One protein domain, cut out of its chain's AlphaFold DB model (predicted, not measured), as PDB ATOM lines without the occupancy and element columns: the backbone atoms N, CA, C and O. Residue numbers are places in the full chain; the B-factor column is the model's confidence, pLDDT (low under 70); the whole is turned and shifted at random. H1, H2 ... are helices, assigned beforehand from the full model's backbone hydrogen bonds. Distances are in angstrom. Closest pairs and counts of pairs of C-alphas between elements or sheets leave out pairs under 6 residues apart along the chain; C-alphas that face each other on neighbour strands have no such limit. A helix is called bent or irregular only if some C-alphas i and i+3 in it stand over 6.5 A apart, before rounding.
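Overview. This is residues 10 to 122 of the 124 residues of an uncharacterized protein of Flavobacterium johnsoniae (UniProt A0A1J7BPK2). Two helical parts lie end to end: H1, H2 and H3 run side by side, H2 packing on both others, and the hairpin of H4 and H5 extends away from them and makes up the other end. H4 and H5 meet near their turn, and the far end of H5 packs on H3. The 113 printed residues hold five named helices, H1 to H5 in chain order, and no named strand; the class is all helix. The whole is compact, with a radius of gyration of the C-alphas of 15.2 A, yet elongated, spanning 50 by 27 by 26 A.

Arrangement. H1, residues 10 to 25, and H2, residues 30 to 44, form a hairpin and touch at the C-alphas of Phe 19 and Ala 30, 4.6 A apart, with a shallow tilt of 18 degrees. H3, residues 48 to 69, forms a hairpin with H2 through its residues 54 to 64, closest at the C-alphas of Ile 41 and Lys 54, 5.8 A. H1 and H3 only just touch, with 3 pairs of C-alphas within 8 A, closest at Ile 12 and Ala 57, 6.1 A. H4, residues 80 to 100, has a kink of 42 degrees near residue 88; its residues 95 to 99 touch H5, residues 105 to 120, closest at the C-alphas of Leu 98 and Val 108, 6.3 A. H3 and H5 touch at the C-alphas of Ile 63 and Leu 118, 6.5 A; H3 and H4 are apart. In H1, H2 and H5 every O i to N i+4 pair is within hydrogen-bond range; in H3 16 of 18 are, in H4 15 of 17.

Along the chain. H1 begins at C-alpha 10 (58.875, 34.796, -11.141). H3 measures 31.1 A and is irregular: C-alphas 49 and 52 are 7.9 A apart. H4 measures 29.4 A. H5 ends at C-alpha 120 (42.061, 41.550, -6.637).

Size, cuts and confidence. The C-alphas farthest apart, of Lys 48 and Gly 102, are 51.2 A apart. The printed part has no cut and no long link. The pLDDT is under 70 at residues 85 to 86, 88 and 122.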
ATOM      1  N   GLU A  10      58.814  36.188 -11.613       89.38
ATOM      2  CA  GLU A  10      58.875  34.796 -11.141       89.38
ATOM      3  C   GLU A  10      59.328  34.700  -9.679       89.38
ATOM      4  O   GLU A  10      58.671  34.065  -8.859       89.38
ATOM      5  N   PHE A  11      60.391  35.419  -9.311       92.38
ATOM      6  CA  PHE A  11      60.883  35.413  -7.933       92.38
ATOM      7  C   PHE A  11      59.913  36.087  -6.949       92.38
ATOM      8  O   PHE A  11      59.758  35.635  -5.819       92.38
ATOM      9  N   ILE A  12      59.214  37.141  -7.385       94.94
ATOM     10  CA  ILE A  12      58.192  37.824  -6.576       94.94
ATOM     11  C   ILE A  12      57.019  36.874  -6.300       94.94
ATOM     12  O   ILE A  12      56.561  36.769  -5.162       94.94
ATOM     13  N   LEU A  13      56.561  36.169  -7.339       93.94
ATOM     14  CA  LEU A  13      55.495  35.175  -7.258       93.94
ATOM     15  C   LEU A  13      55.895  34.008  -6.357       93.94
ATOM     16  O   LEU A  13      55.118  33.648  -5.480       93.94
ATOM     17  N   TYR A  14      57.116  33.489  -6.509       94.31
ATOM     18  CA  TYR A  14      57.659  32.432  -5.659       94.31
ATOM     19  C   TYR A  14      57.602  32.809  -4.173       94.31
ATOM     20  O   TYR A  14      57.036  32.071  -3.369       94.31
ATOM     21  N   LEU A  15      58.117  33.986  -3.797       96.12
ATOM     22  CA  LEU A  15      58.122  34.427  -2.398       96.12
ATOM     23  C   LEU A  15      56.706  34.589  -1.828       96.12
ATOM     24  O   LEU A  15      56.445  34.208  -0.687       96.12
ATOM     25  N   TYR A  16      55.783  35.146  -2.612       96.12
ATOM     26  CA  TYR A  16      54.394  35.287  -2.188       96.12
ATOM     27  C   TYR A  16      53.695  33.920  -2.057       96.12
ATOM     28  O   TYR A  16      53.024  33.665  -1.056       96.12
ATOM     29  N   ASN A  17      53.872  33.023  -3.029       94.19
ATOM     30  CA  ASN A  17      53.238  31.706  -3.026       94.19
ATOM     31  C   ASN A  17      53.764  30.831  -1.881       94.19
ATOM     32  O   ASN A  17      52.971  30.189  -1.192       94.19
ATOM     33  N   GLU A  18      55.066  30.877  -1.590       94.56
ATOM     34  CA  GLU A  18      55.637  30.197  -0.426       94.56
ATOM     35  C   GLU A  18      55.081  30.751   0.891       94.56
ATOM     36  O   GLU A  18      54.732  29.973   1.781       94.56
ATOM     37  N   PHE A  19      54.900  32.074   1.017       95.69
ATOM     38  CA  PHE A  19      54.219  32.647   2.183       95.69
ATOM     39  C   PHE A  19      52.820  32.037   2.369       95.69
ATOM     40  O   PHE A  19      52.503  31.546   3.457       95.69
ATOM     41  N   VAL A  20      51.999  32.023   1.313       93.56
ATOM     42  CA  VAL A  20      50.629  31.486   1.354       93.56
ATOM     43  C   VAL A  20      50.633  29.996   1.714       93.56
ATOM     44  O   VAL A  20      49.918  29.574   2.630       93.56
ATOM     45  N   SER A  21      51.467  29.197   1.049       91.38
ATOM     46  CA  SER A  21      51.560  27.747   1.249       91.38
ATOM     47  C   SER A  21      52.048  27.374   2.652       91.38
ATOM     48  O   SER A  21      51.474  26.501   3.317       91.38
ATOM     49  N   LYS A  22      53.069  28.064   3.173       91.81
ATOM     50  CA  LYS A  22      53.592  27.822   4.527       91.81
ATOM     51  C   LYS A  22      52.615  28.268   5.606       91.81
ATOM     52  O   LYS A  22      52.468  27.575   6.613       91.81
ATOM     53  N   HIS A  23      51.890  29.366   5.384       89.94
ATOM     54  CA  HIS A  23      50.877  29.830   6.329       89.94
ATOM     55  C   HIS A  23      49.724  28.825   6.476       89.94
ATOM     56  O   HIS A  23      49.190  28.658   7.570       89.94
ATOM     57  N   ARG A  24      49.343  28.133   5.396       85.88
ATOM     58  CA  ARG A  24      48.261  27.134   5.417       85.88
ATOM     59  C   ARG A  24      48.660  25.790   6.031       85.88
ATOM     60  O   ARG A  24      47.781  25.064   6.479       85.88
ATOM     61  N   SER A  25      49.947  25.442   6.027       83.62
ATOM     62  CA  SER A  25      50.425  24.128   6.482       83.62
ATOM     63  C   SER A  25      50.785  24.108   7.967       83.62
ATOM     64  O   SER A  25      50.109  23.468   8.765       83.62
ATOM     65  N   THR A  26      51.862  24.793   8.350       73.88
ATOM     66  CA  THR A  26      52.383  24.772   9.731       73.88
ATOM     67  C   THR A  26      52.605  26.165  10.309       73.88
ATOM     68  O   THR A  26      52.920  26.292  11.491       73.88
ATOM     69  N   GLY A  27      52.511  27.216   9.484       72.56
ATOM     70  CA  GLY A  27      52.826  28.601   9.844       72.56
ATOM     71  C   GLY A  27      54.318  28.871  10.079       72.56
ATOM     72  O   GLY A  27      54.746  30.027  10.026       72.56
ATOM     73  N   LYS A  28      55.126  27.824  10.300       74.25
ATOM     74  CA  LYS A  28      56.583  27.911  10.405       74.25
ATOM     75  C   LYS A  28      57.133  28.440   9.082       74.25
ATOM     76  O   LYS A  28      56.636  28.093   8.017       74.25
ATOM     77  N   GLU A  29      58.119  29.327   9.166       86.06
ATOM     78  CA  GLU A  29      58.817  29.931   8.018       86.06
ATOM     79  C   GLU A  29      57.992  30.893   7.145       86.06
ATOM     80  O   GLU A  29      58.597  31.685   6.433       86.06
ATOM     81  N   ALA A  30      56.656  30.949   7.232       91.38
ATOM     82  CA  ALA A  30      55.850  31.855   6.398       91.38
ATOM     83  C   ALA A  30      56.332  33.317   6.497       91.38
ATOM     84  O   ALA A  30      56.600  33.970   5.490       91.38
ATOM     85  N   ARG A  31      56.564  33.811   7.722       91.50
ATOM     86  CA  ARG A  31      57.088  35.172   7.961       91.50
ATOM     87  C   ARG A  31      58.458  35.428   7.323       91.50
ATOM     88  O   ARG A  31      58.756  36.577   7.014       91.50
ATOM     89  N   MET A  32      59.273  34.393   7.113       95.56
ATOM     90  CA  MET A  32      60.571  34.518   6.445       95.56
ATOM     91  C   MET A  32      60.388  34.900   4.975       95.56
ATOM     92  O   MET A  32      61.047  35.822   4.508       95.56
ATOM     93  N   TYR A  33      59.454  34.266   4.263       97.06
ATOM     94  CA  TYR A  33      59.180  34.586   2.859       97.06
ATOM     95  C   TYR A  33      58.632  36.001   2.681       97.06
ATOM     96  O   TYR A  33      59.082  36.726   1.793       97.06
ATOM     97  N   TRP A  34      57.739  36.439   3.575       96.19
ATOM     98  CA  TRP A  34      57.301  37.836   3.593       96.19
ATOM     99  C   TRP A  34      58.484  38.783   3.872       96.19
ATOM    100  O   TRP A  34      58.686  39.743   3.131       96.19
ATOM    101  N   HIS A  35      59.333  38.486   4.860       96.31
ATOM    102  CA  HIS A  35      60.516  39.304   5.137       96.31
ATOM    103  C   HIS A  35      61.464  39.417   3.931       96.31
ATOM    104  O   HIS A  35      61.935  40.511   3.613       96.31
ATOM    105  N   ILE A  36      61.719  38.307   3.232       97.19
ATOM    106  CA  ILE A  36      62.555  38.291   2.024       97.19
ATOM    107  C   ILE A  36      61.907  39.125   0.914       97.19
ATOM    108  O   ILE A  36      62.615  39.870   0.241       97.19
ATOM    109  N   LEU A  37      60.582  39.067   0.749       97.00
ATOM    110  CA  LEU A  37      59.861  39.889  -0.227       97.00
ATOM    111  C   LEU A  37      59.986  41.390   0.081       97.00
ATOM    112  O   LEU A  37      60.310  42.167  -0.818       97.00
ATOM    113  N   ASP A  38      59.810  41.792   1.343       96.19
ATOM    114  CA  ASP A  38      60.013  43.181   1.784       96.19
ATOM    115  C   ASP A  38      61.456  43.647   1.506       96.19
ATOM    116  O   ASP A  38      61.673  44.724   0.943       96.19
ATOM    117  N   LYS A  39      62.457  42.810   1.811       96.62
ATOM    118  CA  LYS A  39      63.865  43.120   1.518       96.62
ATOM    119  C   LYS A  39      64.157  43.175   0.024       96.62
ATOM    120  O   LYS A  39      64.902  44.044  -0.422       96.62
ATOM    121  N   TYR A  40      63.545  42.308  -0.773       95.38
ATOM    122  CA  TYR A  40      63.709  42.322  -2.221       95.38
ATOM    123  C   TYR A  40      63.181  43.625  -2.844       95.38
ATOM    124  O   TYR A  40      63.838  44.193  -3.714       95.38
ATOM    125  N   ILE A  41      62.067  44.166  -2.337       95.00
ATOM    126  CA  ILE A  41      61.545  45.489  -2.730       95.00
ATOM    127  C   ILE A  41      62.522  46.615  -2.370       95.00
ATOM    128  O   ILE A  41      62.700  47.553  -3.154       95.00
ATOM    129  N   GLU A  42      63.119  46.543  -1.178       93.00
ATOM    130  CA  GLU A  42      64.016  47.571  -0.644       93.00
ATOM    131  C   GLU A  42      65.342  47.624  -1.411       93.00
ATOM    132  O   GLU A  42      65.742  48.695  -1.871       93.00
ATOM    133  N   VAL A  43      66.002  46.473  -1.581       93.19
ATOM    134  CA  VAL A  43      67.384  46.416  -2.091       93.19
ATOM    135  C   VAL A  43      67.532  45.695  -3.433       93.19
ATOM    136  O   VAL A  43      68.433  46.025  -4.206       93.19
ATOM    137  N   GLY A  44      66.652  44.741  -3.752       89.25
ATOM    138  CA  GLY A  44      66.725  43.924  -4.973       89.25
ATOM    139  C   GLY A  44      66.114  44.573  -6.222       89.25
ATOM    140  O   GLY A  44      66.503  44.239  -7.344       89.25
ATOM    141  N   LEU A  45      65.198  45.529  -6.035       91.38
ATOM    142  CA  LEU A  45      64.464  46.238  -7.094       91.38
ATOM    143  C   LEU A  45      64.803  47.740  -7.113       91.38
ATOM    144  O   LEU A  45      63.929  48.610  -7.065       91.38
ATOM    145  N   SER A  46      66.098  48.057  -7.135       87.62
ATOM    146  CA  SER A  46      66.617  49.430  -7.039       87.62
ATOM    147  C   SER A  46      66.782  50.142  -8.390       87.62
ATOM    148  O   SER A  46      66.907  51.367  -8.429       87.62
ATOM    149  N   LYS A  47      66.767  49.415  -9.516       88.88
ATOM    150  CA  LYS A  47      66.964  50.005 -10.851       88.88
ATOM    151  C   LYS A  47      65.668  50.629 -11.372       88.88
ATOM    152  O   LYS A  47      64.596  50.050 -11.238       88.88
ATOM    153  N   LYS A  48      65.767  51.756 -12.093       85.12
ATOM    154  CA  LYS A  48      64.603  52.402 -12.744       85.12
ATOM    155  C   LYS A  48      63.834  51.460 -13.681       85.12
ATOM    156  O   LYS A  48      62.611  51.538 -13.755       85.12
ATOM    157  N   SER A  49      64.536  50.552 -14.364       87.31
ATOM    158  CA  SER A  49      63.924  49.561 -15.257       87.31
ATOM    159  C   SER A  49      63.031  48.547 -14.536       87.31
ATOM    160  O   SER A  49      62.239  47.897 -15.200       87.31
ATOM    161  N   GLN A  50      63.143  48.422 -13.207       89.88
ATOM    162  CA  GLN A  50      62.415  47.451 -12.382       89.88
ATOM    163  C   GLN A  50      61.161  48.050 -11.714       89.88
ATOM    164  O   GLN A  50      60.668  47.551 -10.700       89.88
ATOM    165  N   THR A  51      60.667  49.185 -12.219       90.50
ATOM    166  CA  THR A  51      59.547  49.910 -11.594       90.50
ATOM    167  C   THR A  51      58.267  49.070 -11.559       90.50
ATOM    168  O   THR A  51      57.513  49.151 -10.590       90.50
ATOM    169  N   ALA A  52      58.016  48.254 -12.588       90.81
ATOM    170  CA  ALA A  52      56.826  47.407 -12.656       90.81
ATOM    171  C   ALA A  52      56.890  46.265 -11.629       90.81
ATOM    172  O   ALA A  52      55.941  46.055 -10.877       90.81
ATOM    173  N   GLU A  53      58.035  45.592 -11.539       92.50
ATOM    174  CA  GLU A  53      58.352  44.557 -10.556       92.50
ATOM    175  C   GLU A  53      58.200  45.098  -9.136       92.50
ATOM    176  O   GLU A  53      57.551  44.474  -8.298       92.50
ATOM    177  N   LYS A  54      58.732  46.300  -8.880       93.75
ATOM    178  CA  LYS A  54      58.644  46.944  -7.568       93.75
ATOM    179  C   LYS A  54      57.201  47.238  -7.177       93.75
ATOM    180  O   LYS A  54      56.798  46.877  -6.074       93.75
ATOM    181  N   LYS A  55      56.418  47.840  -8.080       93.19
ATOM    182  CA  LYS A  55      54.988  48.101  -7.852       93.19
ATOM    183  C   LYS A  55      54.218  46.808  -7.592       93.19
ATOM    184  O   LYS A  55      53.413  46.749  -6.667       93.19
ATOM    185  N   TYR A  56      54.494  45.763  -8.370       93.06
ATOM    186  CA  TYR A  56      53.830  44.474  -8.213       93.06
ATOM    187  C   TYR A  56      54.156  43.813  -6.867       93.06
ATOM    188  O   TYR A  56      53.249  43.402  -6.146       93.06
ATOM    189  N   ALA A  57      55.428  43.783  -6.471       94.69
ATOM    190  CA  ALA A  57      55.838  43.254  -5.174       94.69
ATOM    191  C   ALA A  57      55.243  44.058  -4.001       94.69
ATOM    192  O   ALA A  57      54.750  43.467  -3.042       94.69
ATOM    193  N   GLN A  58      55.212  45.393  -4.095       95.25
ATOM    194  CA  GLN A  58      54.571  46.259  -3.094       95.25
ATOM    195  C   GLN A  58      53.076  45.960  -2.939       95.25
ATOM    196  O   GLN A  58      52.582  45.895  -1.815       95.25
ATOM    197  N   LYS A  59      52.372  45.722  -4.051       94.06
ATOM    198  CA  LYS A  59      50.967  45.303  -4.040       94.06
ATOM    199  C   LYS A  59      50.781  43.977  -3.301       94.06
ATOM    200  O   LYS A  59      49.916  43.878  -2.436       94.06
ATOM    201  N   LEU A  60      51.610  42.972  -3.591       95.19
ATOM    202  CA  LEU A  60      51.535  41.679  -2.902       95.19
ATOM    203  C   LEU A  60      51.827  41.802  -1.398       95.19
ATOM    204  O   LEU A  60      51.136  41.185  -0.591       95.19
ATOM    205  N   VAL A  61      52.785  42.643  -1.003       95.94
ATOM    206  CA  VAL A  61      53.047  42.945   0.414       95.94
ATOM    207  C   VAL A  61      51.855  43.633   1.080       95.94
ATOM    208  O   VAL A  61      51.530  43.300   2.219       95.94
ATOM    209  N   ALA A  62      51.189  44.572   0.404       95.00
ATOM    210  CA  ALA A  62      49.996  45.227   0.940       95.00
ATOM    211  C   ALA A  62      48.872  44.211   1.204       95.00
ATOM    212  O   ALA A  62      48.311  44.199   2.297       95.00
ATOM    213  N   ILE A  63      48.639  43.293   0.259       95.12
ATOM    214  CA  ILE A  63      47.686  42.183   0.407       95.12
ATOM    215  C   ILE A  63      48.052  41.297   1.610       95.12
ATOM    216  O   ILE A  63      47.182  40.954   2.409       95.12
ATOM    217  N   ILE A  64      49.334  40.948   1.781       95.31
ATOM    218  CA  ILE A  64      49.793  40.173   2.947       95.31
ATOM    219  C   ILE A  64      49.515  40.932   4.250       95.31
ATOM    220  O   ILE A  64      49.005  40.340   5.199       95.31
ATOM    221  N   ARG A  65      49.832  42.232   4.311       94.75
ATOM    222  CA  ARG A  65      49.630  43.065   5.509       94.75
ATOM    223  C   ARG A  65      48.163  43.145   5.907       94.75
ATOM    224  O   ARG A  65      47.858  42.945   7.079       94.75
ATOM    225  N   GLU A  66      47.282  43.391   4.943       94.75
ATOM    226  CA  GLU A  66      45.832  43.404   5.142       94.75
ATOM    227  C   GLU A  66      45.346  42.041   5.656       94.75
ATOM    228  O   GLU A  66      44.720  41.949   6.713       94.75
ATOM    229  N   ALA A  67      45.745  40.955   4.987       93.75
ATOM    230  CA  ALA A  67      45.348  39.606   5.371       93.75
ATOM    231  C   ALA A  67      45.847  39.203   6.767       93.75
ATOM    232  O   ALA A  67      45.124  38.540   7.507       93.75
ATOM    233  N   VAL A  68      47.071  39.576   7.142       93.00
ATOM    234  CA  VAL A  68      47.623  39.298   8.477       93.00
ATOM    235  C   VAL A  68      46.938  40.157   9.539       93.00
ATOM    236  O   VAL A  68      46.564  39.624  10.581       93.00
ATOM    237  N   GLY A  69      46.756  41.455   9.281       92.38
ATOM    238  CA  GLY A  69      46.132  42.386  10.225       92.38
ATOM    239  C   GLY A  69      44.688  42.015  10.559       92.38
ATOM    240  O   GLY A  69      44.271  42.126  11.709       92.38
ATOM    241  N   GLU A  70      43.949  41.501   9.576       91.88
ATOM    242  CA  GLU A  70      42.551  41.098   9.734       91.88
ATOM    243  C   GLU A  70      42.346  39.591   9.964       91.88
ATOM    244  O   GLU A  70      41.214  39.111   9.905       91.88
ATOM    245  N   TRP A  71      43.414  38.821  10.200       89.44
ATOM    246  CA  TRP A  71      43.346  37.362  10.404       89.44
ATOM    247  C   TRP A  71      42.723  36.581   9.221       89.44
ATOM    248  O   TRP A  71      42.200  35.475   9.363       89.44
ATOM    249  N   ASN A  72      42.837  37.134   8.014       91.50
ATOM    250  CA  ASN A  72      42.264  36.638   6.762       91.50
ATOM    251  C   ASN A  72      43.284  35.922   5.855       91.50
ATOM    252  O   ASN A  72      43.023  35.712   4.672       91.50
ATOM    253  N   THR A  73      44.445  35.507   6.366       90.75
ATOM    254  CA  THR A  73      45.497  34.849   5.558       90.75
ATOM    255  C   THR A  73      45.043  33.555   4.878       90.75
ATOM    256  O   THR A  73      45.509  33.232   3.787       90.75
ATOM    257  N   HIS A  74      44.067  32.849   5.453       86.31
ATOM    258  CA  HIS A  74      43.422  31.683   4.841       86.31
ATOM    259  C   HIS A  74      42.629  32.015   3.557       86.31
ATOM    260  O   HIS A  74      42.329  31.120   2.764       86.31
ATOM    261  N   LEU A  75      42.298  33.291   3.328       89.75
ATOM    262  CA  LEU A  75      41.608  33.775   2.131       89.75
ATOM    263  C   LEU A  75      42.563  34.131   0.989       89.75
ATOM    264  O   LEU A  75      42.098  34.292  -0.140       89.75
ATOM    265  N   LEU A  76      43.873  34.205   1.219       91.69
ATOM    266  CA  LEU A  76      44.840  34.464   0.150       91.69
ATOM    267  C   LEU A  76      44.773  33.388  -0.937       91.69
ATOM    268  O   LEU A  76      44.412  32.244  -0.660       91.69
ATOM    269  N   ILE A  77      45.079  33.768  -2.172       89.75
ATOM    270  CA  ILE A  77      45.106  32.899  -3.358       89.75
ATOM    271  C   ILE A  77      46.528  32.937  -3.911       89.75
ATOM    272  O   ILE A  77      47.119  34.025  -3.948       89.75
ATOM    273  N   LEU A  78      47.067  31.782  -4.321       90.62
ATOM    274  CA  LEU A  78      48.337  31.712  -5.043       90.62
ATOM    275  C   LEU A  78      48.257  32.539  -6.340       90.62
ATOM    276  O   LEU A  78      47.178  32.894  -6.823       90.62
ATOM    277  N   LYS A  79      49.403  32.913  -6.900       88.81
ATOM    278  CA  LYS A  79      49.499  33.748  -8.107       88.81
ATOM    279  C   LYS A  79      50.279  33.021  -9.207       88.81
ATOM    280  O   LYS A  79      50.980  32.049  -8.939       88.81
ATOM    281  N   GLY A  80      50.153  33.502 -10.443       84.44
ATOM    282  CA  GLY A  80      50.727  32.843 -11.621       84.44
ATOM    283  C   GLY A  80      50.005  31.539 -11.973       84.44
ATOM    284  O   GLY A  80      48.845  31.358 -11.604       84.44
ATOM    285  N   GLU A  81      50.699  30.629 -12.658       78.75
ATOM    286  CA  GLU A  81      50.136  29.340 -13.096       78.75
ATOM    287  C   GLU A  81      49.593  28.495 -11.930       78.75
ATOM    288  O   GLU A  81      48.566  27.830 -12.065       78.75
ATOM    289  N   GLU A  82      50.247  28.563 -10.765       71.19
ATOM    290  CA  GLU A  82      49.787  27.900  -9.540       71.19
ATOM    291  C   GLU A  82      48.436  28.455  -9.073       71.19
ATOM    292  O   GLU A  82      47.545  27.696  -8.702       71.19
ATOM    293  N   GLY A  83      48.258  29.776  -9.152       70.12
ATOM    294  CA  GLY A  83      47.026  30.461  -8.770       70.12
ATOM    295  C   GLY A  83      45.848  30.199  -9.697       70.12
ATOM    296  O   GLY A  83      44.710  30.165  -9.237       70.12
ATOM    297  N   GLU A  84      46.093  30.006 -10.991       71.44
ATOM    298  CA  GLU A  84      45.023  29.847 -11.981       71.44
ATOM    299  C   GLU A  84      44.357  28.467 -11.900       71.44
ATOM    300  O   GLU A  84      43.126  28.372 -11.916       71.44
ATOM    301  N   LYS A  85      45.152  27.409 -11.686       69.75
ATOM    302  CA  LYS A  85      44.625  26.073 -11.355       69.75
ATOM    303  C   LYS A  85      43.941  26.066  -9.991       69.75
ATOM    304  O   LYS A  85      42.837  25.541  -9.856       69.75
ATOM    305  N   GLU A  86      44.561  26.710  -8.999       67.56
ATOM    306  CA  GLU A  86      43.998  26.801  -7.656       67.56
ATOM    307  C   GLU A  86      42.641  27.516  -7.655       67.56
ATOM    308  O   GLU A  86      41.711  27.079  -6.985       67.56
ATOM    309  N   TYR A  87      42.499  28.609  -8.402       70.94
ATOM    310  CA  TYR A  87      41.296  29.431  -8.368       70.94
ATOM    311  C   TYR A  87      40.043  28.643  -8.757       70.94
ATOM    312  O   TYR A  87      39.045  28.700  -8.041       70.94
ATOM    313  N   GLN A  88      40.082  27.878  -9.850       68.31
ATOM    314  CA  GLN A  88      38.896  27.144 -10.295       68.31
ATOM    315  C   GLN A  88      38.578  25.943  -9.399       68.31
ATOM    316  O   GLN A  88      37.426  25.760  -8.999       68.31
ATOM    317  N   GLU A  89      39.586  25.153  -9.036       71.00
ATOM    318  CA  GLU A  89      39.387  23.931  -8.250       71.00
ATOM    319  C   GLU A  89      39.087  24.246  -6.773       71.00
ATOM    320  O   GLU A  89      38.144  23.698  -6.187       71.00
ATOM    321  N   ASN A  90      39.807  25.199  -6.172       74.25
ATOM    322  CA  ASN A  90      39.637  25.530  -4.759       74.25
ATOM    323  C   ASN A  90      38.475  26.476  -4.489       74.25
ATOM    324  O   ASN A  90      37.972  26.445  -3.367       74.25
ATOM    325  N   MET A  91      38.000  27.290  -5.443       84.00
ATOM    326  CA  MET A  91      36.812  28.116  -5.184       84.00
ATOM    327  C   MET A  91      35.574  27.240  -4.984       84.00
ATOM    328  O   MET A  91      34.820  27.457  -4.037       84.00
ATOM    329  N   LYS A  92      35.408  26.191  -5.799       86.06
ATOM    330  CA  LYS A  92      34.321  25.224  -5.611       86.06
ATOM    331  C   LYS A  92      34.434  24.514  -4.260       86.06
ATOM    332  O   LYS A  92      33.477  24.515  -3.492       86.06
ATOM    333  N   SER A  93      35.614  23.984  -3.933       85.44
ATOM    334  CA  SER A  93      35.853  23.322  -2.641       85.44
ATOM    335  C   SER A  93      35.642  24.263  -1.444       85.44
ATOM    336  O   SER A  93      35.095  23.865  -0.416       85.44
ATOM    337  N   TYR A  94      36.028  25.534  -1.580       86.75
ATOM    338  CA  TYR A  94      35.816  26.571  -0.574       86.75
ATOM    339  C   TYR A  94      34.327  26.821  -0.324       86.75
ATOM    340  O   TYR A  94      33.898  26.798   0.829       86.75
ATOM    341  N   ILE A  95      33.543  26.992  -1.390       89.88
ATOM    342  CA  ILE A  95      32.090  27.190  -1.318       89.88
ATOM    343  C   ILE A  95      31.410  25.972  -0.683       89.88
ATOM    344  O   ILE A  95      30.634  26.122   0.260       89.88
ATOM    345  N   GLU A  96      31.749  24.760  -1.131       91.50
ATOM    346  CA  GLU A  96      31.215  23.520  -0.554       91.50
ATOM    347  C   GLU A  96      31.538  23.396   0.939       91.50
ATOM    348  O   GLU A  96      30.688  22.979   1.726       91.50
ATOM    349  N   ARG A  97      32.752  23.777   1.353       89.62
ATOM    350  CA  ARG A  97      33.138  23.771   2.765       89.62
ATOM    351  C   ARG A  97      32.305  24.751   3.585       89.62
ATOM    352  O   ARG A  97      31.898  24.387   4.680       89.62
ATOM    353  N   LEU A  98      32.045  25.957   3.079       91.62
ATOM    354  CA  LEU A  98      31.212  26.935   3.784       91.62
ATOM    355  C   LEU A  98      29.789  26.399   3.993       91.62
ATOM    356  O   LEU A  98      29.294  26.420   5.117       91.62
ATOM    357  N   TYR A  99      29.179  25.813   2.961       94.25
ATOM    358  CA  TYR A  99      27.871  25.169   3.110       94.25
ATOM    359  C   TYR A  99      27.901  24.006   4.113       94.25
ATOM    360  O   TYR A  99      27.013  23.898   4.954       94.25
ATOM    361  N   ARG A 100      28.945  23.163   4.097       94.25
ATOM    362  CA  ARG A 100      29.105  22.072   5.083       94.25
ATOM    363  C   ARG A 100      29.281  22.567   6.519       94.25
ATOM    364  O   ARG A 100      28.926  21.846   7.443       94.25
ATOM    365  N   LEU A 101      29.828  23.766   6.707       92.31
ATOM    366  CA  LEU A 101      29.949  24.421   8.011       92.31
ATOM    367  C   LEU A 101      28.643  25.104   8.460       92.31
ATOM    368  O   LEU A 101      28.605  25.666   9.551       92.31
ATOM    369  N   GLY A 102      27.578  25.031   7.655       94.00
ATOM    370  CA  GLY A 102      26.255  25.557   7.992       94.00
ATOM    371  C   GLY A 102      26.052  27.031   7.646       94.00
ATOM    372  O   GLY A 102      25.100  27.630   8.139       94.00
ATOM    373  N   HIS A 103      26.920  27.626   6.821       94.44
ATOM    374  CA  HIS A 103      26.695  28.982   6.322       94.44
ATOM    375  C   HIS A 103      25.492  29.023   5.373       94.44
ATOM    376  O   HIS A 103      25.325  28.141   4.527       94.44
ATOM    377  N   ASP A 104      24.684  30.076   5.498       95.00
ATOM    378  CA  ASP A 104      23.623  30.384   4.543       95.00
ATOM    379  C   ASP A 104      24.181  31.001   3.248       95.00
ATOM    380  O   ASP A 104      25.359  31.356   3.144       95.00
ATOM    381  N   GLU A 105      23.325  31.113   2.234       94.50
ATOM    382  CA  GLU A 105      23.706  31.619   0.913       94.50
ATOM    383  C   GLU A 105      24.283  33.041   0.978       94.50
ATOM    384  O   GLU A 105      25.288  33.336   0.326       94.50
ATOM    385  N   GLN A 106      23.711  33.906   1.820       95.12
ATOM    386  CA  GLN A 106      24.207  35.268   1.999       95.12
ATOM    387  C   GLN A 106      25.619  35.277   2.605       95.12
ATOM    388  O   GLN A 106      26.517  35.921   2.061       95.12
ATOM    389  N   SER A 107      25.852  34.516   3.674       92.12
ATOM    390  CA  SER A 107      27.157  34.398   4.333       92.12
ATOM    391  C   SER A 107      28.217  33.805   3.404       92.12
ATOM    392  O   SER A 107      29.381  34.222   3.421       92.12
ATOM    393  N   VAL A 108      27.828  32.837   2.567       92.62
ATOM    394  CA  VAL A 108      28.696  32.275   1.524       92.62
ATOM    395  C   VAL A 108      29.082  33.358   0.519       92.62
ATOM    396  O   VAL A 108      30.270  33.540   0.245       92.62
ATOM    397  N   MET A 109      28.110  34.122   0.018       93.56
ATOM    398  CA  MET A 109      28.352  35.214  -0.928       93.56
ATOM    399  C   MET A 109      29.258  36.301  -0.346       93.56
ATOM    400  O   MET A 109      30.225  36.708  -0.994       93.56
ATOM    401  N   GLU A 110      29.019  36.726   0.892       93.06
ATOM    402  CA  GLU A 110      29.863  37.698   1.593       93.06
ATOM    403  C   GLU A 110      31.305  37.191   1.746       93.06
ATOM    404  O   GLU A 110      32.264  37.928   1.496       93.06
ATOM    405  N   SER A 111      31.473  35.905   2.064       90.38
ATOM    406  CA  SER A 111      32.783  35.262   2.198       90.38
ATOM    407  C   SER A 111      33.547  35.193   0.871       90.38
ATOM    408  O   SER A 111      34.766  35.395   0.846       90.38
ATOM    409  N   ILE A 112      32.852  34.932  -0.241       90.62
ATOM    410  CA  ILE A 112      33.437  34.962  -1.591       90.62
ATOM    411  C   ILE A 112      33.844  36.393  -1.951       90.62
ATOM    412  O   ILE A 112      34.981  36.619  -2.366       90.62
ATOM    413  N   ILE A 113      32.958  37.372  -1.746       90.75
ATOM    414  CA  ILE A 113      33.229  38.786  -2.039       90.75
ATOM    415  C   ILE A 113      34.449  39.268  -1.254       90.75
ATOM    416  O   ILE A 113      35.338  39.897  -1.830       90.75
ATOM    417  N   LYS A 114      34.531  38.938   0.038       90.94
ATOM    418  CA  LYS A 114      35.682  39.272   0.884       90.94
ATOM    419  C   LYS A 114      36.974  38.658   0.340       90.94
ATOM    420  O   LYS A 114      37.972  39.365   0.197       90.94
ATOM    421  N   LYS A 115      36.949  37.372  -0.034       90.50
ATOM    422  CA  LYS A 115      38.095  36.681  -0.642       90.50
ATOM    423  C   LYS A 115      38.547  37.360  -1.940       90.50
ATOM    424  O   LYS A 115      39.747  37.542  -2.138       90.50
ATOM    425  N   LEU A 116      37.617  37.756  -2.808       88.88
ATOM    426  CA  LEU A 116      37.930  38.418  -4.077       88.88
ATOM    427  C   LEU A 116      38.487  39.832  -3.872       88.88
ATOM    428  O   LEU A 116      39.515  40.161  -4.461       88.88
ATOM    429  N   LYS A 117      37.870  40.635  -2.998       90.06
ATOM    430  CA  LYS A 117      38.339  41.992  -2.675       90.06
ATOM    431  C   LYS A 117      39.763  41.986  -2.129       90.06
ATOM    432  O   LYS A 117      40.594  42.725  -2.640       90.06
ATOM    433  N   LEU A 118      40.069  41.084  -1.198       90.62
ATOM    434  CA  LEU A 118      41.417  40.958  -0.641       90.62
ATOM    435  C   LEU A 118      42.474  40.652  -1.719       90.62
ATOM    436  O   LEU A 118      43.595  41.144  -1.662       90.62
ATOM    437  N   ASN A 119      42.137  39.817  -2.708       88.94
ATOM    438  CA  ASN A 119      43.118  39.296  -3.665       88.94
ATOM    439  C   ASN A 119      43.228  40.090  -4.977       88.94
ATOM    440  O   ASN A 119      44.258  39.953  -5.650       88.94
ATOM    441  N   TYR A 120      42.192  40.853  -5.345       82.81
ATOM    442  CA  TYR A 120      42.061  41.550  -6.637       82.81
ATOM    443  C   TYR A 120      41.444  42.959  -6.530       82.81
ATOM    444  O   TYR A 120      41.353  43.665  -7.525       82.81
ATOM    445  N   GLY A 121      40.971  43.377  -5.352       71.19
ATOM    446  CA  GLY A 121      40.341  44.688  -5.154       71.19
ATOM    447  C   GLY A 121      41.332  45.848  -5.015       71.19
ATOM    448  O   GLY A 121      40.936  46.999  -5.162       71.19
ATOM    449  N   ASN A 122      42.613  45.558  -4.780       60.81
ATOM    450  CA  ASN A 122      43.698  46.543  -4.676       60.81
ATOM    451  C   ASN A 122      44.358  46.835  -6.043       60.81
ATOM    452  O   ASN A 122      45.579  46.956  -6.141       60.81
TER     453      ASN A 122